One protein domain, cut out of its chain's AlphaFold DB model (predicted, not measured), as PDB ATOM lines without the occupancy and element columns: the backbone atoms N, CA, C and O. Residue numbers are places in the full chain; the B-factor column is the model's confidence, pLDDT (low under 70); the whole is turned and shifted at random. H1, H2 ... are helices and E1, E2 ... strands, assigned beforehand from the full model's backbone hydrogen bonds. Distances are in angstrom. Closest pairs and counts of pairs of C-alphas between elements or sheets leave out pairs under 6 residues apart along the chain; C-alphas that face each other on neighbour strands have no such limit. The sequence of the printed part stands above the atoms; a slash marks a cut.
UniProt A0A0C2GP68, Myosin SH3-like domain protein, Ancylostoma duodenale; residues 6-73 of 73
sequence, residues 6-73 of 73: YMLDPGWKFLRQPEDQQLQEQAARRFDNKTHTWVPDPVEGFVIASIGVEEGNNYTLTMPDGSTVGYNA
ATOM      1  N   TYR A   6      49.353   6.281 -56.216       79.50
ATOM      2  CA  TYR A   6      48.054   6.059 -55.582       79.50
ATOM      3  C   TYR A   6      47.519   7.307 -54.862       79.50
ATOM      4  O   TYR A   6      46.311   7.438 -54.712       79.50
ATOM      5  N   MET A   7      48.379   8.239 -54.432       80.75
ATOM      6  CA  MET A   7      47.956   9.489 -53.787       80.75
ATOM      7  C   MET A   7      47.392  10.508 -54.783       80.75
ATOM      8  O   MET A   7      46.693  11.434 -54.374       80.75
ATOM      9  N   LEU A   8      47.696  10.349 -56.076       83.81
ATOM     10  CA  LEU A   8      47.148  11.174 -57.154       83.81
ATOM     11  C   LEU A   8      45.746  10.710 -57.577       83.81
ATOM     12  O   LEU A   8      45.043  11.450 -58.267       83.81
ATOM     13  N   ASP A   9      45.324   9.511 -57.159       87.81
ATOM     14  CA  ASP A   9      43.984   9.002 -57.424       87.81
ATOM     15  C   ASP A   9      42.928   9.853 -56.682       87.81
ATOM     16  O   ASP A   9      42.993  10.002 -55.455       87.81
ATOM     17  N   PRO A  10      41.914  10.405 -57.378       88.56
ATOM     18  CA  PRO A  10      40.873  11.223 -56.750       88.56
ATOM     19  C   PRO A  10      40.077  10.510 -55.645       88.56
ATOM     20  O   PRO A  10      39.472  11.179 -54.800       88.56
ATOM     21  N   GLY A  11      40.039   9.178 -55.664       89.75
ATOM     22  CA  GLY A  11      39.409   8.316 -54.671       89.75
ATOM     23  C   GLY A  11      40.237   8.135 -53.399       89.75
ATOM     24  O   GLY A  11      39.670   7.859 -52.341       89.75
ATOM     25  N   TRP A  12      41.554   8.354 -53.452       88.88
ATOM     26  CA  TRP A  12      42.461   8.107 -52.327       88.88
ATOM     27  C   TRP A  12      42.095   8.891 -51.061       88.88
ATOM     28  O   TRP A  12      42.160   8.359 -49.952       88.88
ATOM     29  N   LYS A  13      41.602  10.124 -51.220       87.25
ATOM     30  CA  LYS A  13      41.156  10.986 -50.110       87.25
ATOM     31  C   LYS A  13      40.026  10.391 -49.258       87.25
ATOM     32  O   LYS A  13      39.812  10.846 -48.141       87.25
ATOM     33  N   PHE A  14      39.287   9.411 -49.782       89.50
ATOM     34  CA  PHE A  14      38.224   8.714 -49.051       89.50
ATOM     35  C   PHE A  14      38.720   7.441 -48.356       89.50
ATOM     36  O   PHE A  14      38.010   6.890 -47.520       89.50
ATOM     37  N   LEU A  15      39.922   6.969 -48.700       90.25
ATOM     38  CA  LEU A  15      40.532   5.770 -48.126       90.25
ATOM     39  C   LEU A  15      41.422   6.108 -46.928       90.25
ATOM     40  O   LEU A  15      41.516   5.319 -45.988       90.25
ATOM     41  N   ARG A  16      42.085   7.271 -46.955       87.31
ATOM     42  CA  ARG A  16      42.971   7.711 -45.876       87.31
ATOM     43  C   ARG A  16      43.039   9.235 -45.794       87.31
ATOM     44  O   ARG A  16      43.180   9.914 -46.806       87.31
ATOM     45  N   GLN A  17      43.023   9.760 -44.570       86.88
ATOM     46  CA  GLN A  17      43.324  11.168 -44.322       86.88
ATOM     47  C   GLN A  17      44.799  11.489 -44.652       86.88
ATOM     48  O   GLN A  17      45.672  10.658 -44.381       86.88
ATOM     49  N   PRO A  18      45.113  12.690 -45.164       85.44
ATOM     50  CA  PRO A  18      46.489  13.163 -45.323       85.44
ATOM     51  C   PRO A  18      47.258  13.138 -43.998       85.44
ATOM     52  O   PRO A  18      46.686  13.414 -42.946       85.44
ATOM     53  N   GLU A  19      48.558  12.842 -44.032       85.25
ATOM     54  CA  GLU A  19      49.376  12.713 -42.813       85.25
ATOM     55  C   GLU A  19      49.410  14.005 -41.986       85.25
ATOM     56  O   GLU A  19      49.262  13.952 -40.767       85.25
ATOM     57  N   ASP A  20      49.492  15.166 -42.640       86.38
ATOM     58  CA  ASP A  20      49.413  16.465 -41.966       86.38
ATOM     59  C   ASP A  20      48.072  16.678 -41.256       86.38
ATOM     60  O   ASP A  20      48.036  17.212 -40.149       86.38
ATOM     61  N   GLN A  21      46.968  16.235 -41.866       86.56
ATOM     62  CA  GLN A  21      45.645  16.329 -41.251       86.56
ATOM     63  C   GLN A  21      45.541  15.389 -40.048       86.56
ATOM     64  O   GLN A  21      45.084  15.808 -38.988       86.56
ATOM     65  N   GLN A  22      46.036  14.155 -40.172       87.19
ATOM     66  CA  GLN A  22      46.072  13.207 -39.056       87.19
ATOM     67  C   GLN A  22      46.886  13.754 -37.880       87.19
ATOM     68  O   GLN A  22      46.479  13.610 -36.727       87.19
ATOM     69  N   LEU A  23      48.036  14.374 -38.158       87.44
ATOM     70  CA  LEU A  23      48.892  14.960 -37.132       87.44
ATOM     71  C   LEU A  23      48.221  16.167 -36.466       87.44
ATOM     72  O   LEU A  23      48.265  16.286 -35.242       87.44
ATOM     73  N   GLN A  24      47.566  17.032 -37.247       87.62
ATOM     74  CA  GLN A  24      46.798  18.159 -36.716       87.62
ATOM     75  C   GLN A  24      45.639  17.690 -35.833       87.62
ATOM     76  O   GLN A  24      45.487  18.197 -34.725       87.62
ATOM     77  N   GLU A  25      44.861  16.702 -36.276       86.44
ATOM     78  CA  GLU A  25      43.747  16.146 -35.502       86.44
ATOM     79  C   GLU A  25      44.237  15.510 -34.191       86.44
ATOM     80  O   GLU A  25      43.672  15.771 -33.127       86.44
ATOM     81  N   GLN A  26      45.335  14.750 -34.228       84.00
ATOM     82  CA  GLN A  26      45.934  14.150 -33.031       84.00
ATOM     83  C   GLN A  26      46.491  15.195 -32.058       84.00
ATOM     84  O   GLN A  26      46.300  15.065 -30.851       84.00
ATOM     85  N   ALA A  27      47.152  16.242 -32.558       82.62
ATOM     86  CA  ALA A  27      47.700  17.311 -31.724       82.62
ATOM     87  C   ALA A  27      46.610  18.224 -31.136       82.62
ATOM     88  O   ALA A  27      46.755  18.732 -30.021       82.62
ATOM     89  N   ALA A  28      45.517  18.441 -31.875       80.88
ATOM     90  CA  ALA A  28      44.385  19.252 -31.441       80.88
ATOM     91  C   ALA A  28      43.490  18.522 -30.430       80.88
ATOM     92  O   ALA A  28      42.852  19.171 -29.595       80.88
ATOM     93  N   ARG A  29      43.449  17.184 -30.470       77.88
ATOM     94  CA  ARG A  29      42.657  16.378 -29.541       77.88
ATOM     95  C   ARG A  29      43.266  16.451 -28.140       77.88
ATOM     96  O   ARG A  29      44.166  15.696 -27.783       77.88
ATOM     97  N   ARG A  30      42.744  17.362 -27.317       73.62
ATOM     98  CA  ARG A  30      43.046  17.471 -25.881       73.62
ATOM     99  C   ARG A  30      42.423  16.292 -25.127       73.62
ATOM    100  O   ARG A  30      41.421  16.447 -24.447       73.62
ATOM    101  N   PHE A  31      42.996  15.106 -25.306       77.62
ATOM    102  CA  PHE A  31      42.539  13.872 -24.678       77.62
ATOM    103  C   PHE A  31      43.266  13.640 -23.354       77.62
ATOM    104  O   PHE A  31      44.495  13.678 -23.296       77.62
ATOM    105  N   ASP A  32      42.500  13.353 -22.309       82.12
ATOM    106  CA  ASP A  32      43.010  12.908 -21.018       82.12
ATOM    107  C   ASP A  32      42.396  11.546 -20.681       82.12
ATOM    108  O   ASP A  32      41.176  11.396 -20.644       82.12
ATOM    109  N   ASN A  33      43.257  10.553 -20.448       80.94
ATOM    110  CA  ASN A  33      42.866   9.145 -20.321       80.94
ATOM    111  C   ASN A  33      42.093   8.832 -19.026       80.94
ATOM    112  O   ASN A  33      41.554   7.741 -18.887       80.94
ATOM    113  N   LYS A  34      42.083   9.747 -18.049       80.94
ATOM    114  CA  LYS A  34      41.361   9.557 -16.784       80.94
ATOM    115  C   LYS A  34      39.976  10.179 -16.818       80.94
ATOM    116  O   LYS A  34      39.064   9.662 -16.190       80.94
ATOM    117  N   THR A  35      39.834  11.293 -17.522       84.56
ATOM    118  CA  THR A  35      38.608  12.094 -17.511       84.56
ATOM    119  C   THR A  35      37.727  11.846 -18.727       84.56
ATOM    120  O   THR A  35      36.516  11.984 -18.609       84.56
ATOM    121  N   HIS A  36      38.274  11.478 -19.887       87.88
ATOM    122  CA  HIS A  36      37.467  11.274 -21.092       87.88
ATOM    123  C   HIS A  36      36.844   9.880 -21.116       87.88
ATOM    124  O   HIS A  36      37.556   8.879 -21.170       87.88
ATOM    125  N   THR A  37      35.514   9.822 -21.148       89.12
ATOM    126  CA  THR A  37      34.762   8.563 -21.172       89.12
ATOM    127  C   THR A  37      33.605   8.605 -22.168       89.12
ATOM    128  O   THR A  37      33.153   9.677 -22.574       89.12
ATOM    129  N   TRP A  38      33.142   7.425 -22.574       90.50
ATOM    130  CA  TRP A  38      31.947   7.261 -23.397       90.50
ATOM    131  C   TRP A  38      30.729   7.051 -22.507       90.50
ATOM    132  O   TRP A  38      30.739   6.184 -21.634       90.50
ATOM    133  N   VAL A  39      29.678   7.825 -22.758       89.31
ATOM    134  CA  VAL A  39      28.437   7.805 -21.981       89.31
ATOM    135  C   VAL A  39      27.279   7.458 -22.912       89.31
ATOM    136  O   VAL A  39      27.221   8.013 -24.012       89.31
ATOM    137  N   PRO A  40      26.368   6.550 -22.519       89.38
ATOM    138  CA  PRO A  40      25.175   6.263 -23.304       89.38
ATOM    139  C   PRO A  40      24.297   7.510 -23.455       89.38
ATOM    140  O   PRO A  40      23.993   8.172 -22.463       89.38
ATOM    141  N   ASP A  41      23.850   7.788 -24.677       87.25
ATOM    142  CA  ASP A  41      22.921   8.874 -24.999       87.25
ATOM    143  C   ASP A  41      21.721   8.323 -25.793       87.25
ATOM    144  O   ASP A  41      21.910   7.534 -26.722       87.25
ATOM    145  N   PRO A  42      20.473   8.693 -25.457       86.00
ATOM    146  CA  PRO A  42      19.290   8.151 -26.125       86.00
ATOM    147  C   PRO A  42      19.124   8.587 -27.590       86.00
ATOM    148  O   PRO A  42      18.339   7.964 -28.305       86.00
ATOM    149  N   VAL A  43      19.807   9.644 -28.040       88.19
ATOM    150  CA  VAL A  43      19.687  10.210 -29.391       88.19
ATOM    151  C   VAL A  43      20.877   9.806 -30.261       88.19
ATOM    152  O   VAL A  43      20.680   9.283 -31.357       88.19
ATOM    153  N   GLU A  44      22.102  10.007 -29.777       86.75
ATOM    154  CA  GLU A  44      23.343   9.722 -30.516       86.75
ATOM    155  C   GLU A  44      23.918   8.323 -30.224       86.75
ATOM    156  O   GLU A  44      24.896   7.894 -30.840       86.75
ATOM    157  N   GLY A  45      23.312   7.577 -29.298       89.19
ATOM    158  CA  GLY A  45      23.764   6.260 -28.855       89.19
ATOM    159  C   GLY A  45      24.879   6.354 -27.815       89.19
ATOM    160  O   GLY A  45      24.702   5.892 -26.689       89.19
ATOM    161  N   PHE A  46      26.011   6.970 -28.172       89.44
ATOM    162  CA  PHE A  46      27.125   7.227 -27.254       89.44
ATOM    163  C   PHE A  46      27.793   8.567 -27.541       89.44
ATOM    164  O   PHE A  46      28.158   8.858 -28.678       89.44
ATOM    165  N   VAL A  47      28.046   9.329 -26.482       90.44
ATOM    166  CA  VAL A  47      28.739  10.620 -26.549       90.44
ATOM    167  C   VAL A  47      30.009  10.605 -25.706       90.44
ATOM    168  O   VAL A  47      30.119   9.859 -24.731       90.44
ATOM    169  N   ILE A  48      30.990  11.426 -26.086       89.31
ATOM    170  CA  ILE A  48      32.212  11.626 -25.297       89.31
ATOM    171  C   ILE A  48      31.932  12.703 -24.252       89.31
ATOM    172  O   ILE A  48      31.635  13.840 -24.608       89.31
ATOM    173  N   ALA A  49      32.085  12.363 -22.978       89.75
ATOM    174  CA  ALA A  49      31.943  13.291 -21.862       89.75
ATOM    175  C   ALA A  49      33.230  13.349 -21.034       89.75
ATOM    176  O   ALA A  49      34.063  12.434 -21.080       89.75
ATOM    177  N   SER A  50      33.384  14.418 -20.254       89.19
ATOM    178  CA  SER A  50      34.484  14.559 -19.299       89.19
ATOM    179  C   SER A  50      34.008  14.343 -17.862       89.19
ATOM    180  O   SER A  50      33.047  14.956 -17.403       89.19
ATOM    181  N   ILE A  51      34.690  13.468 -17.126       89.31
ATOM    182  CA  ILE A  51      34.481  13.260 -15.693       89.31
ATOM    183  C   ILE A  51      35.056  14.471 -14.957       89.31
ATOM    184  O   ILE A  51      36.267  14.696 -14.973       89.31
ATOM    185  N   GLY A  52      34.185  15.256 -14.326       84.94
ATOM    186  CA  GLY A  52      34.577  16.397 -13.500       84.94
ATOM    187  C   GLY A  52      34.827  16.010 -12.044       84.94
ATOM    188  O   GLY A  52      35.782  16.489 -11.435       84.94
ATOM    189  N   VAL A  53      33.980  15.138 -11.488       85.00
ATOM    190  CA  VAL A  53      34.059  14.686 -10.089       85.00
ATOM    191  C   VAL A  53      33.808  13.183 -10.014       85.00
ATOM    192  O   VAL A  53      32.901  12.672 -10.670       85.00
ATOM    193  N   GLU A  54      34.595  12.500  -9.189       88.25
ATOM    194  CA  GLU A  54      34.447  11.086  -8.842       88.25
ATOM    195  C   GLU A  54      34.312  10.965  -7.318       88.25
ATOM    196  O   GLU A  54      35.222  11.324  -6.570       88.25
ATOM    197  N   GLU A  55      33.165  10.468  -6.857       87.25
ATOM    198  CA  GLU A  55      32.858  10.214  -5.449       87.25
ATOM    199  C   GLU A  55      32.396   8.760  -5.281       87.25
ATOM    200  O   GLU A  55      31.207   8.434  -5.341       87.25
ATOM    201  N   GLY A  56      33.354   7.852  -5.077       85.81
ATOM    202  CA  GLY A  56      33.072   6.419  -4.958       85.81
ATOM    203  C   GLY A  56      32.539   5.843  -6.272       85.81
ATOM    204  O   GLY A  56      33.264   5.810  -7.255       85.81
ATOM    205  N   ASN A  57      31.276   5.402  -6.285       84.38
ATOM    206  CA  ASN A  57      30.584   4.902  -7.486       84.38
ATOM    207  C   ASN A  57      29.788   5.988  -8.235       84.38
ATOM    208  O   ASN A  57      29.109   5.682  -9.215       84.38
ATOM    209  N   ASN A  58      29.832   7.240  -7.771       84.62
ATOM    210  CA  ASN A  58      29.140   8.353  -8.411       84.62
ATOM    211  C   ASN A  58      30.122   9.212  -9.206       84.62
ATOM    212  O   ASN A  58      31.102   9.728  -8.672       84.62
ATOM    213  N   TYR A  59      29.797   9.422 -10.473       88.44
ATOM    214  CA  TYR A  59      30.534  10.255 -11.404       88.44
ATOM    215  C   TYR A  59      29.685  11.456 -11.792       88.44
ATOM    216  O   TYR A  59      28.515  11.325 -12.140       88.44
ATOM    217  N   THR A  60      30.280  12.641 -11.760       89.81
ATOM    218  CA  THR A  60      29.680  13.846 -12.330       89.81
ATOM    219  C   THR A  60      30.333  14.103 -13.678       89.81
ATOM    220  O   THR A  60      31.532  14.385 -13.751       89.81
ATOM    221  N   LEU A  61      29.551  13.969 -14.743       89.62
ATOM    222  CA  LEU A  61      29.990  14.045 -16.132       89.62
ATOM    223  C   LEU A  61      29.583  15.388 -16.734       89.62
ATOM    224  O   LEU A  61      28.454  15.833 -16.540       89.62
ATOM    225  N   THR A  62      30.478  16.006 -17.497       90.62
ATOM    226  CA  THR A  62      30.165  17.152 -18.356       90.62
ATOM    227  C   THR A  62      29.949  16.637 -19.771       90.62
ATOM    228  O   THR A  62      30.876  16.127 -20.404       90.62
ATOM    229  N   MET A  63      28.711  16.735 -20.234       88.50
ATOM    230  CA  MET A  63      28.278  16.309 -21.560       88.50
ATOM    231  C   MET A  63      28.768  17.287 -22.648       88.50
ATOM    232  O   MET A  63      29.119  18.431 -22.337       88.50
ATOM    233  N   PRO A  64      28.784  16.881 -23.935       85.25
ATOM    234  CA  PRO A  64      29.216  17.752 -25.034       85.25
ATOM    235  C   PRO A  64      28.378  19.027 -25.193       85.25
ATOM    236  O   PRO A  64      28.878  20.040 -25.677       85.25
ATOM    237  N   ASP A  65      27.109  18.983 -24.784       86.19
ATOM    238  CA  ASP A  65      26.178  20.116 -24.799       86.19
ATOM    239  C   ASP A  65      26.411  21.106 -23.637       86.19
ATOM    240  O   ASP A  65      25.728  22.126 -23.533       86.19
ATOM    241  N   GLY A  66      27.389  20.823 -22.769       82.38
ATOM    242  CA  GLY A  66      27.719  21.610 -21.584       82.38
ATOM    243  C   GLY A  66      26.845  21.302 -20.368       82.38
ATOM    244  O   GLY A  66      27.041  21.915 -19.318       82.38
ATOM    245  N   SER A  67      25.899  20.365 -20.474       86.88
ATOM    246  CA  SER A  67      25.111  19.914 -19.331       86.88
ATOM    247  C   SER A  67      25.951  19.048 -18.390       86.88
ATOM    248  O   SER A  67      26.923  18.399 -18.784       86.88
ATOM    249  N   THR A  68      25.594  19.057 -17.107       88.00
ATOM    250  CA  THR A  68      26.248  18.231 -16.091       88.00
ATOM    251  C   THR A  68      25.288  17.147 -15.631       88.00
ATOM    252  O   THR A  68      24.186  17.451 -15.171       88.00
ATOM    253  N   VAL A  69      25.700  15.887 -15.747       87.25
ATOM    254  CA  VAL A  69      24.867  14.720 -15.442       87.25
ATOM    255  C   VAL A  69      25.557  13.853 -14.397       87.25
ATOM    256  O   VAL A  69      26.743  13.544 -14.505       87.25
ATOM    257  N   GLY A  70      24.801  13.459 -13.371       85.75
ATOM    258  CA  GLY A  70      25.233  12.453 -12.409       85.75
ATOM    259  C   GLY A  70      25.049  11.052 -12.987       85.75
ATOM    260  O   GLY A  70      23.965  10.714 -13.461       85.75
ATOM    261  N   TYR A  71      26.094  10.239 -12.930       81.38
ATOM    262  CA  TYR A  71      26.111   8.860 -13.391       81.38
ATOM    263  C   TYR A  71      26.576   7.952 -12.259       81.38
ATOM    264  O   TYR A  71      27.628   8.176 -11.667       81.38
ATOM    265  N   ASN A  72      25.784   6.931 -11.943       77.25
ATOM    266  CA  ASN A  72      26.176   5.885 -11.006       77.25
ATOM    267  C   ASN A  72      26.685   4.696 -11.827       77.25
ATOM    268  O   ASN A  72      25.953   4.199 -12.685       77.25
ATOM    269  N   ALA A  73      27.947   4.323 -11.613       63.75
ATOM    270  CA  ALA A  73      28.587   3.207 -12.307       63.75
ATOM    271  C   ALA A  73      28.223   1.855 -11.692       63.75
ATOM    272  O   ALA A  73      28.254   1.746 -10.440       63.75
TER     273      ALA A  73
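This is residues 6 to 73 of the 73 residues of the protein "Myosin SH3-like domain protein" of Ancylostoma duodenale (UniProt A0A0C2GP68). A long arm, in which residues 8 to 15 and helix H1 stand free, leads into a small sheet of four strands curled like part of a barrel. The printed part has 68 residues, with H1, then E1 to E4 as a meander, each strand the antiparallel neighbour of the one before, in sheet order E1 E2 E3 E4. The class is mixed; the whole is extended, radius of gyration of the C-alphas 17.3 A, spanning 53 by 26 by 19 A.

Look first at H1, residues 19 to 28, not on the sheet, with every O i to N i+4 pair within hydrogen-bond range. E1, residues 36 to 41, and E2, residues 45 to 55, form a hairpin at 125 degrees, N 39 and O 47 within hydrogen-bond range at 2.9 A. E2 bends by 79 degrees at residue 52 and forms a hairpin with E3, residues 58 to 62, N 60 and O 53 within range at 2.8 A. E3 and E4, residues 68 to 72, form another, N 61 and O 69 within range at 2.8 A.

Find C-alpha 19 at (49.376, 12.713, -42.813), where H1 begins its 14.0 A. E1 spans 15.3 A, E2 25.4 A, E3 13.3 A and E4 13.4 A, to C-alpha 72 at (26.176, 5.885, -11.006).

The farthest C-alphas, of Leu 8 and Gly 56, are 54.3 A apart. The printed part has no cut, and pLDDT is under 70 at residue 73.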